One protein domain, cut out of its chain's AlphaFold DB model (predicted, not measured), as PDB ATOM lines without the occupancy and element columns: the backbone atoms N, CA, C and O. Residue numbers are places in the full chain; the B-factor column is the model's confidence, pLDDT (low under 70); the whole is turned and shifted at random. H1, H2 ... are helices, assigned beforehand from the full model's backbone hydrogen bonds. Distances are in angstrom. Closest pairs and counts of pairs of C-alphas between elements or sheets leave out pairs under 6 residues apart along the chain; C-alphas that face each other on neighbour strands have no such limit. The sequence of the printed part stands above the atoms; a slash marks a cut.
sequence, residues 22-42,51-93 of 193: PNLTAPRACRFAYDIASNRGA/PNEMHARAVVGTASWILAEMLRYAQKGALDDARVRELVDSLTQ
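What this domain is: This is residues 22 to 42 and 51 to 93 of the 193 residues of an uncharacterized protein of Candidatus Rokubacteria bacterium 13_1_40CM_68_15 (UniProt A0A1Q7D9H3). Three helices lie side by side in a flat, single layer, with the long H2 in the middle, H1 on one side and the shorter H3 folded back on the other. The printed part has 64 residues with three named helices, in the order H1, H2, H3, and no named strand; the class is all helix. It is loose, with a radius of gyration of the C-alphas of 13.8 A, and spans 45 by 24 by 12 A.

Where its parts are: H1, residues 22 to 38, begins at C-alpha 22 (12.909, -11.615, 16.089) and is 23.5 A long. H2, residues 52 to 74, measures 32.4 A. H3, residues 81 to 92, measures 16.5 A and ends at C-alpha 92 (22.070, -3.185, 25.880).

How they stand to each other: H1 and H2 touch, the closest C-alphas being those of Ala 33 and Val 59, 5.2 A apart. They run opposite ways at a shallow tilt of 28 degrees. H2 and H3 form a helical hairpin at a shallow tilt of 10 degrees, their closest C-alphas those of Ala 68 and Val 88, 4.9 A apart. H1 and H3 are apart. In H2 and H3 every O i to N i+4 pair is within hydrogen-bond range; in H1, 11 of 13 are.

The domain as a whole: The C-alphas farthest apart, of Ala 42 and Gly 77, are 44.9 A from each other. Residues 43 to 50 are not printed; C-alphas 42 and 51 are 11.9 A apart across the cut. The H2 to H3 link is short. The pLDDT is under 70 at residues 22 to 23, 40 to 42 and 76 to 79.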
ATOM      1  N   PRO A  22      13.171 -13.056  16.011       58.12
ATOM      2  CA  PRO A  22      12.909 -11.615  16.089       58.12
ATOM      3  C   PRO A  22      11.506 -11.248  15.584       58.12
ATOM      4  O   PRO A  22      10.811 -10.449  16.208       58.12
ATOM      5  N   ASN A  23      11.043 -11.905  14.515       62.03
ATOM      6  CA  ASN A  23       9.785 -11.578  13.835       62.03
ATOM      7  C   ASN A  23       8.523 -11.882  14.662       62.03
ATOM      8  O   ASN A  23       7.491 -11.253  14.451       62.03
ATOM      9  N   LEU A  24       8.585 -12.824  15.608       72.75
ATOM     10  CA  LEU A  24       7.458 -13.152  16.497       72.75
ATOM     11  C   LEU A  24       7.553 -12.455  17.856       72.75
ATOM     12  O   LEU A  24       6.528 -12.131  18.459       72.75
ATOM     13  N   THR A  25       8.771 -12.233  18.348       83.31
ATOM     14  CA  THR A  25       9.001 -11.744  19.713       83.31
ATOM     15  C   THR A  25       8.980 -10.221  19.777       83.31
ATOM     16  O   THR A  25       8.369  -9.674  20.692       83.31
ATOM     17  N   ALA A  26       9.552  -9.525  18.786       84.69
ATOM     18  CA  ALA A  26       9.571  -8.063  18.768       84.69
ATOM     19  C   ALA A  26       8.156  -7.445  18.763       84.69
ATOM     20  O   ALA A  26       7.905  -6.576  19.596       84.69
ATOM     21  N   PRO A  27       7.175  -7.928  17.970       88.06
ATOM     22  CA  PRO A  27       5.808  -7.405  18.045       88.06
ATOM     23  C   PRO A  27       5.138  -7.618  19.412       88.06
ATOM     24  O   PRO A  27       4.392  -6.759  19.881       88.06
ATOM     25  N   ARG A  28       5.416  -8.745  20.086       89.62
ATOM     26  CA  ARG A  28       4.900  -9.024  21.439       89.62
ATOM     27  C   ARG A  28       5.537  -8.105  22.481       89.62
ATOM     28  O   ARG A  28       4.837  -7.598  23.350       89.62
ATOM     29  N   ALA A  29       6.838  -7.861  22.357       90.38
ATOM     30  CA  ALA A  29       7.581  -6.926  23.192       90.38
ATOM     31  C   ALA A  29       7.082  -5.478  23.015       90.38
ATOM     32  O   ALA A  29       6.886  -4.776  24.005       90.38
ATOM     33  N   CYS A  30       6.775  -5.056  21.780       89.94
ATOM     34  CA  CYS A  30       6.140  -3.761  21.510       89.94
ATOM     35  C   CYS A  30       4.782  -3.636  22.206       89.94
ATOM     36  O   CYS A  30       4.490  -2.598  22.794       89.94
ATOM     37  N   ARG A  31       3.959  -4.693  22.169       92.00
ATOM     38  CA  ARG A  31       2.658  -4.705  22.847       92.00
ATOM     39  C   ARG A  31       2.806  -4.592  24.363       92.00
ATOM     40  O   ARG A  31       2.139  -3.764  24.959       92.00
ATOM     41  N   PHE A  32       3.725  -5.349  24.961       91.19
ATOM     42  CA  PHE A  32       4.049  -5.230  26.386       91.19
ATOM     43  C   PHE A  32       4.445  -3.795  26.770       91.19
ATOM     44  O   PHE A  32       3.913  -3.236  27.728       91.19
ATOM     45  N   ALA A  33       5.341  -3.174  25.993       90.81
ATOM     46  CA  ALA A  33       5.760  -1.798  26.235       90.81
ATOM     47  C   ALA A  33       4.596  -0.802  26.100       90.81
ATOM     48  O   ALA A  33       4.456   0.098  26.930       90.81
ATOM     49  N   TYR A  34       3.748  -0.986  25.084       89.81
ATOM     50  CA  TYR A  34       2.556  -0.174  24.862       89.81
ATOM     51  C   TYR A  34       1.549  -0.307  26.006       89.81
ATOM     52  O   TYR A  34       1.082   0.707  26.516       89.81
ATOM     53  N   ASP A  35       1.260  -1.528  26.455       89.00
ATOM     54  CA  ASP A  35       0.297  -1.787  27.525       89.00
ATOM     55  C   ASP A  35       0.735  -1.119  28.837       89.00
ATOM     56  O   ASP A  35      -0.087  -0.522  29.532       89.00
ATOM     57  N   ILE A  36       2.032  -1.144  29.160       87.12
ATOM     58  CA  ILE A  36       2.564  -0.436  30.332       87.12
ATOM     59  C   ILE A  36       2.479   1.080  30.149       87.12
ATOM     60  O   ILE A  36       2.047   1.777  31.063       87.12
ATOM     61  N   ALA A  37       2.904   1.610  28.998       81.31
ATOM     62  CA  ALA A  37       2.933   3.051  28.757       81.31
ATOM     63  C   ALA A  37       1.527   3.669  28.696       81.31
ATOM     64  O   ALA A  37       1.306   4.739  29.258       81.31
ATOM     65  N   SER A  38       0.580   2.985  28.052       81.50
ATOM     66  CA  SER A  38      -0.784   3.468  27.831       81.50
ATOM     67  C   SER A  38      -1.669   3.382  29.073       81.50
ATOM     68  O   SER A  38      -2.637   4.130  29.169       81.50
ATOM     69  N   ASN A  39      -1.363   2.484  30.013       76.62
ATOM     70  CA  ASN A  39      -2.137   2.314  31.247       76.62
ATOM     71  C   ASN A  39      -1.510   3.031  32.459       76.62
ATOM     72  O   ASN A  39      -1.964   2.831  33.590       76.62
ATOM     73  N   ARG A  40      -0.477   3.868  32.260       66.94
ATOM     74  CA  ARG A  40       0.112   4.667  33.350       66.94
ATOM     75  C   ARG A  40      -0.941   5.581  33.975       66.94
ATOM     76  O   ARG A  40      -1.630   6.310  33.270       66.94
ATOM     77  N   GLY A  41      -1.034   5.559  35.306       60.00
ATOM     78  CA  GLY A  41      -1.923   6.436  36.074       60.00
ATOM     79  C   GLY A  41      -3.391   6.002  36.136       60.00
ATOM     80  O   GLY A  41      -4.184   6.685  36.773       60.00
ATOM     81  N   ALA A  42      -3.771   4.872  35.526       59.19
ATOM     82  CA  ALA A  42      -5.165   4.428  35.507       59.19
ATOM     83  C   ALA A  42      -5.632   3.753  36.816       59.19
ATOM     84  O   ALA A  42      -6.840   3.611  37.005       59.19
ATOM     85  N   PRO A  51       4.694   2.215  41.080       78.88
ATOM     86  CA  PRO A  51       5.323   1.285  40.158       78.88
ATOM     87  C   PRO A  51       5.936   1.987  38.941       78.88
ATOM     88  O   PRO A  51       6.526   1.315  38.092       78.88
ATOM     89  N   ASN A  52       5.818   3.316  38.812       79.38
ATOM     90  CA  ASN A  52       6.284   4.071  37.647       79.38
ATOM     91  C   ASN A  52       7.753   3.822  37.318       79.38
ATOM     92  O   ASN A  52       8.094   3.704  36.135       79.38
ATOM     93  N   GLU A  53       8.609   3.732  38.337       79.06
ATOM     94  CA  GLU A  53      10.034   3.472  38.151       79.06
ATOM     95  C   GLU A  53      10.280   2.042  37.649       79.06
ATOM     96  O   GLU A  53      10.989   1.841  36.659       79.06
ATOM     97  N   MET A  54       9.638   1.047  38.269       82.44
ATOM     98  CA  MET A  54       9.712  -0.355  37.847       82.44
ATOM     99  C   MET A  54       9.239  -0.518  36.395       82.44
ATOM    100  O   MET A  54       9.928  -1.114  35.563       82.44
ATOM    101  N   HIS A  55       8.088   0.070  36.073       86.00
ATOM    102  CA  HIS A  55       7.512   0.089  34.735       86.00
ATOM    103  C   HIS A  55       8.421   0.793  33.722       86.00
ATOM    104  O   HIS A  55       8.609   0.295  32.614       86.00
ATOM    105  N   ALA A  56       9.020   1.933  34.084       85.25
ATOM    106  CA  ALA A  56       9.955   2.644  33.215       85.25
ATOM    107  C   ALA A  56      11.189   1.794  32.896       85.25
ATOM    108  O   ALA A  56      11.539   1.656  31.725       85.25
ATOM    109  N   ARG A  57      11.798   1.160  33.904       85.25
ATOM    110  CA  ARG A  57      12.969   0.289  33.716       85.25
ATOM    111  C   ARG A  57      12.663  -0.891  32.784       85.25
ATOM    112  O   ARG A  57      13.453  -1.173  31.885       85.25
ATOM    113  N   ALA A  58      11.505  -1.537  32.947       88.56
ATOM    114  CA  ALA A  58      11.084  -2.651  32.093       88.56
ATOM    115  C   ALA A  58      10.859  -2.224  30.630       88.56
ATOM    116  O   ALA A  58      11.324  -2.894  29.705       88.56
ATOM    117  N   VAL A  59      10.172  -1.096  30.416       90.81
ATOM    118  CA  VAL A  59       9.886  -0.562  29.076       90.81
ATOM    119  C   VAL A  59      11.163  -0.111  28.371       90.81
ATOM    120  O   VAL A  59      11.367  -0.480  27.218       90.81
ATOM    121  N   VAL A  60      12.043   0.628  29.054       88.88
ATOM    122  CA  VAL A  60      13.318   1.095  28.479       88.88
ATOM    123  C   VAL A  60      14.193  -0.089  28.075       88.88
ATOM    124  O   VAL A  60      14.658  -0.131  26.939       88.88
ATOM    125  N   GLY A  61      14.354  -1.091  28.947       89.38
ATOM    126  CA  GLY A  61      15.125  -2.295  28.616       89.38
ATOM    127  C   GLY A  61      14.548  -3.056  27.417       89.38
ATOM    128  O   GLY A  61      15.285  -3.494  26.535       89.38
ATOM    129  N   THR A  62      13.218  -3.153  27.346       91.50
ATOM    130  CA  THR A  62      12.517  -3.813  26.238       91.50
ATOM    131  C   THR A  62      12.693  -3.047  24.923       91.50
ATOM    132  O   THR A  62      12.977  -3.655  23.893       91.50
ATOM    133  N   ALA A  63      12.577  -1.717  24.946       91.25
ATOM    134  CA  ALA A  63      12.786  -0.862  23.781       91.25
ATOM    135  C   ALA A  63      14.236  -0.928  23.275       91.25
ATOM    136  O   ALA A  63      14.457  -1.098  22.075       91.25
ATOM    137  N   SER A  64      15.217  -0.875  24.183       90.75
ATOM    138  CA  SER A  64      16.634  -1.071  23.863       90.75
ATOM    139  C   SER A  64      16.888  -2.406  23.166       90.75
ATOM    140  O   SER A  64      17.573  -2.447  22.145       90.75
ATOM    141  N   TRP A  65      16.305  -3.495  23.679       91.00
ATOM    142  CA  TRP A  65      16.432  -4.819  23.071       91.00
ATOM    143  C   TRP A  65      15.807  -4.881  21.668       91.00
ATOM    144  O   TRP A  65      16.440  -5.389  20.742       91.00
ATOM    145  N   ILE A  66      14.606  -4.318  21.477       90.81
ATOM    146  CA  ILE A  66      13.950  -4.253  20.159       90.81
ATOM    147  C   ILE A  66      14.846  -3.518  19.150       90.81
ATOM    148  O   ILE A  66      15.053  -4.009  18.041       90.81
ATOM    149  N   LEU A  67      15.402  -2.363  19.533       89.50
ATOM    150  CA  LEU A  67      16.285  -1.573  18.670       89.50
ATOM    151  C   LEU A  67      17.591  -2.307  18.345       89.50
ATOM    152  O   LEU A  67      18.032  -2.289  17.196       89.50
ATOM    153  N   ALA A  68      18.187  -2.983  19.329       88.38
ATOM    154  CA  ALA A  68      19.380  -3.796  19.131       88.38
ATOM    155  C   ALA A  68      19.136  -4.932  18.122       88.38
ATOM    156  O   ALA A  68      19.952  -5.146  17.226       88.38
ATOM    157  N   GLU A  69      17.990  -5.614  18.199       86.94
ATOM    158  CA  GLU A  69      17.613  -6.645  17.225       86.94
ATOM    159  C   GLU A  69      17.354  -6.069  15.827       86.94
ATOM    160  O   GLU A  69      17.777  -6.662  14.832       86.94
ATOM    161  N   MET A  70      16.723  -4.893  15.731       85.94
ATOM    162  CA  MET A  70      16.547  -4.198  14.451       85.94
ATOM    163  C   MET A  70      17.893  -3.848  13.806       85.94
ATOM    164  O   MET A  70      18.075  -4.106  12.619       85.94
ATOM    165  N   LEU A  71      18.854  -3.329  14.579       85.88
ATOM    166  CA  LEU A  71      20.223  -3.049  14.121       85.88
ATOM    167  C   LEU A  71      20.951  -4.323  13.675       85.88
ATOM    168  O   LEU A  71      21.510  -4.368  12.578       85.88
ATOM    169  N   ARG A  72      20.887  -5.385  14.487       82.62
ATOM    170  CA  ARG A  72      21.479  -6.693  14.173       82.62
ATOM    171  C   ARG A  72      20.887  -7.308  12.901       82.62
ATOM    172  O   ARG A  72      21.580  -8.051  12.206       82.62
ATOM    173  N   TYR A  73      19.621  -7.030  12.596       80.12
ATOM    174  CA  TYR A  73      18.978  -7.465  11.358       80.12
ATOM    175  C   TYR A  73      19.359  -6.575  10.165       80.12
ATOM    176  O   TYR A  73      19.722  -7.092   9.109       80.12
ATOM    177  N   ALA A  74      19.328  -5.253  10.347       80.31
ATOM    178  CA  ALA A  74      19.601  -4.264   9.306       80.31
ATOM    179  C   ALA A  74      21.064  -4.252   8.827       80.31
ATOM    180  O   ALA A  74      21.328  -3.806   7.714       80.31
ATOM    181  N   GLN A  75      22.013  -4.764   9.620       75.06
ATOM    182  CA  GLN A  75      23.427  -4.820   9.222       75.06
ATOM    183  C   GLN A  75      23.696  -5.722   8.011       75.06
ATOM    184  O   GLN A  75      24.692  -5.518   7.320       75.06
ATOM    185  N   LYS A  76      22.824  -6.710   7.737       67.44
ATOM    186  CA  LYS A  76      23.001  -7.652   6.624       67.44
ATOM    187  C   LYS A  76      23.024  -6.901   5.285       67.44
ATOM    188  O   LYS A  76      21.978  -6.627   4.705       67.44
ATOM    189  N   GLY A  77      24.231  -6.620   4.789       62.06
ATOM    190  CA  GLY A  77      24.490  -6.053   3.464       62.06
ATOM    191  C   GLY A  77      24.678  -4.531   3.391       62.06
ATOM    192  O   GLY A  77      24.778  -4.026   2.278       62.06
ATOM    193  N   ALA A  78      24.725  -3.802   4.515       60.44
ATOM    194  CA  ALA A  78      24.751  -2.328   4.490       60.44
ATOM    195  C   ALA A  78      25.708  -1.640   5.484       60.44
ATOM    196  O   ALA A  78      26.026  -0.468   5.282       60.44
ATOM    197  N   LEU A  79      26.160  -2.312   6.551       63.50
ATOM    198  CA  LEU A  79      26.969  -1.698   7.614       63.50
ATOM    199  C   LEU A  79      28.169  -2.570   7.990       63.50
ATOM    200  O   LEU A  79      28.126  -3.786   7.836       63.50
ATOM    201  N   ASP A  80      29.222  -1.933   8.505       78.25
ATOM    202  CA  ASP A  80      30.360  -2.612   9.126       78.25
ATOM    203  C   ASP A  80      29.915  -3.355  10.401       78.25
ATOM    204  O   ASP A  80      29.345  -2.761  11.324       78.25
ATOM    205  N   ASP A  81      30.193  -4.658  10.459       79.88
ATOM    206  CA  ASP A  81      29.869  -5.533  11.585       79.88
ATOM    207  C   ASP A  81      30.473  -5.032  12.911       79.88
ATOM    208  O   ASP A  81      29.882  -5.228  13.975       79.88
ATOM    209  N   ALA A  82      31.658  -4.407  12.885       81.75
ATOM    210  CA  ALA A  82      32.275  -3.860  14.096       81.75
ATOM    211  C   ALA A  82      31.449  -2.691  14.647       81.75
ATOM    212  O   ALA A  82      31.161  -2.621  15.846       81.75
ATOM    213  N   ARG A  83      30.983  -1.827  13.747       80.38
ATOM    214  CA  ARG A  83      30.155  -0.677  14.084       80.38
ATOM    215  C   ARG A  83      28.786  -1.064  14.633       80.38
ATOM    216  O   ARG A  83      28.296  -0.440  15.573       80.38
ATOM    217  N   VAL A  84      28.159  -2.090  14.066       83.00
ATOM    218  CA  VAL A  84      26.855  -2.565  14.548       83.00
ATOM    219  C   VAL A  84      26.983  -3.207  15.924       83.00
ATOM    220  O   VAL A  84      26.140  -2.944  16.781       83.00
ATOM    221  N   ARG A  85      28.041  -3.992  16.171       83.50
ATOM    222  CA  ARG A  85      28.314  -4.545  17.509       83.50
ATOM    223  C   ARG A  85      28.440  -3.442  18.554       83.50
ATOM    224  O   ARG A  85      27.773  -3.517  19.576       83.50
ATOM    225  N   GLU A  86      29.190  -2.381  18.261       85.19
ATOM    226  CA  GLU A  86      29.319  -1.238  19.172       85.19
ATOM    227  C   GLU A  86      27.964  -0.580  19.487       85.19
ATOM    228  O   GLU A  86      27.672  -0.265  20.642       85.19
ATOM    229  N   LEU A  87      27.108  -0.403  18.477       85.25
ATOM    230  CA  LEU A  87      25.773   0.169  18.665       85.25
ATOM    231  C   LEU A  87      24.872  -0.748  19.503       85.25
ATOM    232  O   LEU A  87      24.211  -0.272  20.427       85.25
ATOM    233  N   VAL A  88      24.866  -2.051  19.218       86.06
ATOM    234  CA  VAL A  88      24.106  -3.056  19.979       86.06
ATOM    235  C   VAL A  88      24.565  -3.101  21.436       86.06
ATOM    236  O   VAL A  88      23.730  -3.071  22.346       86.06
ATOM    237  N   ASP A  89      25.875  -3.100  21.673       84.50
ATOM    238  CA  ASP A  89      26.441  -3.070  23.018       84.50
ATOM    239  C   ASP A  89      26.028  -1.784  23.745       84.50
ATOM    240  O   ASP A  89      25.582  -1.839  24.887       84.50
ATOM    241  N   SER A  90      26.071  -0.626  23.078       83.25
ATOM    242  CA  SER A  90      25.658   0.645  23.691       83.25
ATOM    243  C   SER A  90      24.177   0.678  24.099       83.25
ATOM    244  O   SER A  90      23.830   1.278  25.116       83.25
ATOM    245  N   LEU A  91      23.304   0.006  23.339       85.38
ATOM    246  CA  LEU A  91      21.867  -0.076  23.621       85.38
ATOM    247  C   LEU A  91      21.547  -1.023  24.778       85.38
ATOM    248  O   LEU A  91      20.593  -0.786  25.519       85.38
ATOM    249  N   THR A  92      22.319  -2.103  24.912       80.62
ATOM    250  CA  THR A  92      22.070  -3.185  25.880       80.62
ATOM    251  C   THR A  92      22.871  -3.043  27.173       80.62
ATOM    252  O   THR A  92      22.552  -3.695  28.169       80.62
ATOM    253  N   GLN A  93      23.877  -2.165  27.196       79.25
ATOM    254  CA  GLN A  93      24.628  -1.830  28.400       79.25
ATOM    255  C   GLN A  93      23.727  -1.247  29.492       79.25
ATOM    256  O   GLN A  93      22.836  -0.427  29.252       79.25
TER     257      GLN A  93